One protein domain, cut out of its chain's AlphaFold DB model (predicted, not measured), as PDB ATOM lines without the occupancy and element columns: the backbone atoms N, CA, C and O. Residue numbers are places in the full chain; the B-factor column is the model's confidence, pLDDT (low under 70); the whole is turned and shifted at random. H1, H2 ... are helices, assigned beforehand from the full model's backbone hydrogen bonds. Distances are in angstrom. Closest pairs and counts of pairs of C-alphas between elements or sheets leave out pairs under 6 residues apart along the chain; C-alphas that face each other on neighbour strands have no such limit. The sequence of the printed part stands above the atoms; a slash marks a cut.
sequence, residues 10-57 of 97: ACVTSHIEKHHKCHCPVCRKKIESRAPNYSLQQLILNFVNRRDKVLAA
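AT A GLANCE: This is residues 10 to 57 of the 97 residues of the protein "RING-type domain-containing protein" of Haematococcus lacustris (UniProt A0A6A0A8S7). One long, free helix, H2, sticks out as an arm from a small, loose head, in which the short helix H1 stands beside a loop made by the first part of the link, residues 20 to 34. The free residues 35 to 57, of which 38 to 57 belong to H2, make much of the length. The printed part has 48 residues with two named helices, H1 then H2 along the chain, and no named strand; the class is all helix. It is extended, with a radius of gyration of the C-alphas of 16.0 A and spans of 47 by 20 by 15 A.

IN THESE COORDINATES: Find C-alpha 38 at (-47.749, -7.959, 34.257); from there H2, residues 38 to 57, runs 28.6 A to C-alpha 57 at (-68.100, 7.854, 21.968). Then look at C-alpha 10 at (-39.365, -7.827, 20.271), where H1, residues 10 to 19, begins; it ends at C-alpha 19, at (-25.217, -7.565, 19.181).

HOW THE PARTS SIT: Start at H2, the longest helix, which stands free. H1 and H2 are apart, with no C-alpha of the one within 8 A of the other. Read the x column: it goes from -47.749 to -68.100 between the ends of H2, and from -39.365 to -25.217 between those of H1. In H1 and H2, every backbone O i to N i+4 pair is within hydrogen-bond range.

THE WHOLE: The two C-alphas farthest apart are those of His 20 and Ala 57, at 47.5 A, while the first and last printed C-alphas, of Ala 10 and Ala 57, are 32.8 A apart. The link from H1 to H2, residues 20 to 37, is long, with 18 residues. The printed part has no cut. Its mean pLDDT is 93.8, and no printed residue is under 70.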
ATOM      1  N   ALA A  10     -40.013  -7.975  21.576       96.94
ATOM      2  CA  ALA A  10     -39.365  -7.827  20.271       96.94
ATOM      3  C   ALA A  10     -38.105  -6.946  20.342       96.94
ATOM      4  O   ALA A  10     -37.074  -7.262  19.754       96.94
ATOM      5  N   CYS A  11     -38.173  -5.867  21.120       96.50
ATOM      6  CA  CYS A  11     -37.112  -4.883  21.270       96.50
ATOM      7  C   CYS A  11     -35.876  -5.500  21.938       96.50
ATOM      8  O   CYS A  11     -34.756  -5.355  21.449       96.50
ATOM      9  N   VAL A  12     -36.080  -6.199  23.062       95.06
ATOM     10  CA  VAL A  12     -34.971  -6.806  23.809       95.06
ATOM     11  C   VAL A  12     -34.389  -8.003  23.059       95.06
ATOM     12  O   VAL A  12     -33.170  -8.119  22.982       95.06
ATOM     13  N   THR A  13     -35.231  -8.835  22.438       95.19
ATOM     14  CA  THR A  13     -34.784  -9.976  21.628       95.19
ATOM     15  C   THR A  13     -33.942  -9.515  20.439       95.19
ATOM     16  O   THR A  13     -32.797  -9.949  20.318       95.19
ATOM     17  N   SER A  14     -34.426  -8.545  19.655       96.44
ATOM     18  CA  SER A  14     -33.676  -8.020  18.507       96.44
ATOM     19  C   SER A  14     -32.324  -7.426  18.911       96.44
ATOM     20  O   SER A  14     -31.340  -7.589  18.194       96.44
ATOM     21  N   HIS A  15     -32.239  -6.756  20.067       94.88
ATOM     22  CA  HIS A  15     -30.967  -6.234  20.571       94.88
ATOM     23  C   HIS A  15     -29.958  -7.354  20.853       94.88
ATOM     24  O   HIS A  15     -28.795  -7.265  20.459       94.88
ATOM     25  N   ILE A  16     -30.396  -8.415  21.525       94.00
ATOM     26  CA  ILE A  16     -29.513  -9.522  21.902       94.00
ATOM     27  C   ILE A  16     -29.029 -10.282  20.673       94.00
ATOM     28  O   ILE A  16     -27.846 -10.611  20.605       94.00
ATOM     29  N   GLU A  17     -29.914 -10.510  19.704       94.94
ATOM     30  CA  GLU A  17     -29.582 -11.165  18.439       94.94
ATOM     31  C   GLU A  17     -28.579 -10.340  17.629       94.94
ATOM     32  O   GLU A  17     -27.533 -10.856  17.251       94.94
ATOM     33  N   LYS A  18     -28.842  -9.041  17.429       95.12
ATOM     34  CA  LYS A  18     -27.983  -8.161  16.614       95.12
ATOM     35  C   LYS A  18     -26.593  -7.946  17.199       95.12
ATOM     36  O   LYS A  18     -25.635  -7.772  16.456       95.12
ATOM     37  N   HIS A  19     -26.484  -7.879  18.522       90.94
ATOM     38  CA  HIS A  19     -25.217  -7.565  19.181       90.94
ATOM     39  C   HIS A  19     -24.501  -8.793  19.740       90.94
ATOM     40  O   HIS A  19     -23.418  -8.631  20.304       90.94
ATOM     41  N   HIS A  20     -25.101  -9.986  19.626       85.44
ATOM     42  CA  HIS A  20     -24.624 -11.234  20.232       85.44
ATOM     43  C   HIS A  20     -24.244 -11.064  21.715       85.44
ATOM     44  O   HIS A  20     -23.275 -11.639  22.213       85.44
ATOM     45  N   LYS A  21     -24.982 -10.203  22.428       85.19
ATOM     46  CA  LYS A  21     -24.661  -9.753  23.788       85.19
ATOM     47  C   LYS A  21     -25.916  -9.725  24.648       85.19
ATOM     48  O   LYS A  21     -26.844  -8.963  24.401       85.19
ATOM     49  N   CYS A  22     -25.887 -10.471  25.747       91.12
ATOM     50  CA  CYS A  22     -26.904 -10.416  26.796       91.12
ATOM     51  C   CYS A  22     -26.644  -9.249  27.764       91.12
ATOM     52  O   CYS A  22     -26.492  -9.472  28.962       91.12
ATOM     53  N   HIS A  23     -26.555  -8.015  27.260       93.69
ATOM     54  CA  HIS A  23     -26.382  -6.811  28.080       93.69
ATOM     55  C   HIS A  23     -27.589  -5.884  27.946       93.69
ATOM     56  O   HIS A  23     -28.218  -5.799  26.896       93.69
ATOM     57  N   CYS A  24     -27.934  -5.191  29.028       93.69
ATOM     58  CA  CYS A  24     -29.034  -4.239  29.031       93.69
ATOM     59  C   CYS A  24     -28.705  -3.039  28.119       93.69
ATOM     60  O   CYS A  24     -27.672  -2.404  28.342       93.69
ATOM     61  N   PRO A  25     -29.593  -2.646  27.183       93.25
ATOM     62  CA  PRO A  25     -29.376  -1.477  26.324       93.25
ATOM     63  C   PRO A  25     -29.172  -0.163  27.092       93.25
ATOM     64  O   PRO A  25     -28.518   0.749  26.600       93.25
ATOM     65  N   VAL A  26     -29.731  -0.068  28.305       93.69
ATOM     66  CA  VAL A  26     -29.712   1.154  29.121       93.69
ATOM     67  C   VAL A  26     -28.488   1.193  30.029       93.69
ATOM     68  O   VAL A  26     -27.685   2.115  29.953       93.69
ATOM     69  N   CYS A  27     -28.318   0.190  30.894       93.62
ATOM     70  CA  CYS A  27     -27.255   0.207  31.905       93.62
ATOM     71  C   CYS A  27     -26.020  -0.618  31.542       93.62
ATOM     72  O   CYS A  27     -25.078  -0.655  32.331       93.62
ATOM     73  N   ARG A  28     -26.024  -1.304  30.391       92.38
ATOM     74  CA  ARG A  28     -24.921  -2.134  29.873       92.38
ATOM     75  C   ARG A  28     -24.460  -3.262  30.801       92.38
ATOM     76  O   ARG A  28     -23.436  -3.877  30.540       92.38
ATOM     77  N   LYS A  29     -25.211  -3.566  31.864       92.00
ATOM     78  CA  LYS A  29     -24.971  -4.721  32.741       92.00
ATOM     79  C   LYS A  29     -25.495  -5.998  32.092       92.00
ATOM     80  O   LYS A  29     -26.439  -5.936  31.302       92.00
ATOM     81  N   LYS A  30     -24.899  -7.142  32.435       93.06
ATOM     82  CA  LYS A  30     -25.356  -8.457  31.974       93.06
ATOM     83  C   LYS A  30     -26.808  -8.693  32.408       93.06
ATOM     84  O   LYS A  30     -27.185  -8.371  33.532       93.06
ATOM     85  N   ILE A  31     -27.620  -9.222  31.502       92.38
ATOM     86  CA  ILE A  31     -28.995  -9.640  31.773       92.38
ATOM     87  C   ILE A  31     -28.927 -11.062  32.327       92.38
ATOM     88  O   ILE A  31     -28.617 -11.993  31.586       92.38
ATOM     89  N   GLU A  32     -29.196 -11.220  33.620       91.44
ATOM     90  CA  GLU A  32     -29.206 -12.529  34.294       91.44
ATOM     91  C   GLU A  32     -30.564 -13.226  34.173       91.44
ATOM     92  O   GLU A  32     -30.628 -14.442  34.022       91.44
ATOM     93  N   SER A  33     -31.654 -12.458  34.185       91.31
ATOM     94  CA  SER A  33     -33.017 -12.975  34.092       91.31
ATOM     95  C   SER A  33     -33.933 -12.019  33.329       91.31
ATOM     96  O   SER A  33     -33.654 -10.823  33.188       91.31
ATOM     97  N   ARG A  34     -35.037 -12.559  32.804       92.25
ATOM     98  CA  ARG A  34     -36.129 -11.787  32.199       92.25
ATOM     99  C   ARG A  34     -37.441 -12.263  32.791       92.25
ATOM    100  O   ARG A  34     -37.685 -13.462  32.843       92.25
ATOM    101  N   ALA A  35     -38.277 -11.316  33.192       93.12
ATOM    102  CA  ALA A  35     -39.610 -11.589  33.695       93.12
ATOM    103  C   ALA A  35     -40.622 -10.677  32.984       93.12
ATOM    104  O   ALA A  35     -40.314  -9.504  32.743       93.12
ATOM    105  N   PRO A  36     -41.817 -11.186  32.643       94.94
ATOM    106  CA  PRO A  36     -42.896 -10.351  32.138       94.94
ATOM    107  C   PRO A  36     -43.340  -9.347  33.210       94.94
ATOM    108  O   PRO A  36     -43.542  -9.692  34.373       94.94
ATOM    109  N   ASN A  37     -43.522  -8.087  32.814       95.44
ATOM    110  CA  ASN A  37     -44.057  -7.052  33.695       95.44
ATOM    111  C   ASN A  37     -45.587  -6.997  33.562       95.44
ATOM    112  O   ASN A  37     -46.127  -6.190  32.801       95.44
ATOM    113  N   TYR A  38     -46.284  -7.869  34.299       95.81
ATOM    114  CA  TYR A  38     -47.749  -7.959  34.257       95.81
ATOM    115  C   TYR A  38     -48.442  -6.660  34.680       95.81
ATOM    116  O   TYR A  38     -49.473  -6.307  34.116       95.81
ATOM    117  N   SER A  39     -47.867  -5.910  35.626       96.50
ATOM    118  CA  SER A  39     -48.419  -4.616  36.048       96.50
ATOM    119  C   SER A  39     -48.446  -3.623  34.883       96.50
ATOM    120  O   SER A  39     -49.498  -3.062  34.566       96.50
ATOM    121  N   LEU A  40     -47.322  -3.473  34.174       96.25
ATOM    122  CA  LEU A  40     -47.253  -2.611  32.997       96.25
ATOM    123  C   LEU A  40     -48.173  -3.110  31.874       96.25
ATOM    124  O   LEU A  40     -48.830  -2.302  31.224       96.25
ATOM    125  N   GLN A  41     -48.272  -4.427  31.678       96.88
ATOM    126  CA  GLN A  41     -49.189  -5.012  30.699       96.88
ATOM    127  C   GLN A  41     -50.647  -4.621  30.982       96.88
ATOM    128  O   GLN A  41     -51.338  -4.158  30.076       96.88
ATOM    129  N   GLN A  42     -51.106  -4.740  32.232       97.81
ATOM    130  CA  GLN A  42     -52.465  -4.343  32.616       97.81
ATOM    131  C   GLN A  42     -52.701  -2.840  32.427       97.81
ATOM    132  O   GLN A  42     -53.759  -2.436  31.945       97.81
ATOM    133  N   LEU A  43     -51.709  -1.998  32.743       98.00
ATOM    134  CA  LEU A  43     -51.799  -0.554  32.504       98.00
ATOM    135  C   LEU A  43     -51.955  -0.226  31.015       98.00
ATOM    136  O   LEU A  43     -52.822   0.574  30.661       98.00
ATOM    137  N   ILE A  44     -51.166  -0.871  30.152       97.38
ATOM    138  CA  ILE A  44     -51.249  -0.702  28.695       97.38
ATOM    139  C   ILE A  44     -52.633  -1.126  28.190       97.38
ATOM    140  O   ILE A  44     -53.285  -0.356  27.485       97.38
ATOM    141  N   LEU A  45     -53.118  -2.307  28.586       96.62
ATOM    142  CA  LEU A  45     -54.432  -2.814  28.171       96.62
ATOM    143  C   LEU A  45     -55.565  -1.876  28.600       96.62
ATOM    144  O   LEU A  45     -56.422  -1.508  27.796       96.62
ATOM    145  N   ASN A  46     -55.540  -1.417  29.851       97.19
ATOM    146  CA  ASN A  46     -56.544  -0.496  30.378       97.19
ATOM    147  C   ASN A  46     -56.494   0.881  29.712       97.19
ATOM    148  O   ASN A  46     -57.528   1.544  29.587       97.19
ATOM    149  N   PHE A  47     -55.310   1.344  29.314       97.31
ATOM    150  CA  PHE A  47     -55.166   2.581  28.555       97.31
ATOM    151  C   PHE A  47     -55.786   2.449  27.162       97.31
ATOM    152  O   PHE A  47     -56.634   3.265  26.803       97.31
ATOM    153  N   VAL A  48     -55.432   1.396  26.418       96.44
ATOM    154  CA  VAL A  48     -55.964   1.139  25.070       96.44
ATOM    155  C   VAL A  48     -57.487   1.012  25.110       96.44
ATOM    156  O   VAL A  48     -58.175   1.730  24.391       96.44
ATOM    157  N   ASN A  49     -58.027   0.216  26.036       95.50
ATOM    158  CA  ASN A  49     -59.473   0.039  26.186       95.50
ATOM    159  C   ASN A  49     -60.209   1.356  26.474       95.50
ATOM    160  O   ASN A  49     -61.304   1.582  25.961       95.50
ATOM    161  N   ARG A  50     -59.639   2.232  27.312       95.38
ATOM    162  CA  ARG A  50     -60.248   3.537  27.613       95.38
ATOM    163  C   ARG A  50     -60.166   4.487  26.426       95.38
ATOM    164  O   ARG A  50     -61.163   5.131  26.115       95.38
ATOM    165  N   ARG A  51     -59.017   4.544  25.752       95.25
ATOM    166  CA  ARG A  51     -58.834   5.347  24.540       95.25
ATOM    167  C   ARG A  51     -59.850   4.949  23.472       95.25
ATOM    168  O   ARG A  51     -60.543   5.817  22.953       95.25
ATOM    169  N   ASP A  52     -59.988   3.656  23.205       94.06
ATOM    170  CA  ASP A  52     -60.880   3.147  22.163       94.06
ATOM    171  C   ASP A  52     -62.357   3.462  22.480       94.06
ATOM    172  O   ASP A  52     -63.105   3.862  21.591       94.06
ATOM    173  N   LYS A  53     -62.766   3.395  23.758       92.88
ATOM    174  CA  LYS A  53     -64.107   3.824  24.206       92.88
ATOM    175  C   LYS A  53     -64.352   5.321  24.004       92.88
ATOM    176  O   LYS A  53     -65.431   5.699  23.560       92.88
ATOM    177  N   VAL A  54     -63.373   6.167  24.330       93.19
ATOM    178  CA  VAL A  54     -63.487   7.626  24.152       93.19
ATOM    179  C   VAL A  54     -63.577   7.991  22.671       93.19
ATOM    180  O   VAL A  54     -64.386   8.841  22.309       93.19
ATOM    181  N   LEU A  55     -62.791   7.335  21.812       90.31
ATOM    182  CA  LEU A  55     -62.845   7.544  20.364       90.31
ATOM    183  C   LEU A  55     -64.189   7.091  19.779       90.31
ATOM    184  O   LEU A  55     -64.793   7.831  19.009       90.31
ATOM    185  N   ALA A  56     -64.705   5.934  20.203       88.12
ATOM    186  CA  ALA A  56     -66.020   5.454  19.778       88.12
ATOM    187  C   ALA A  56     -67.160   6.394  20.218       88.12
ATOM    188  O   ALA A  56     -68.078   6.655  19.445       88.12
ATOM    189  N   ALA A  57     -67.090   6.938  21.437       84.56
ATOM    190  CA  ALA A  57     -68.100   7.854  21.968       84.56
ATOM    191  C   ALA A  57     -68.086   9.241  21.301       84.56
ATOM    192  O   ALA A  57     -69.102   9.928  21.301       84.56
TER     193      ALA A  57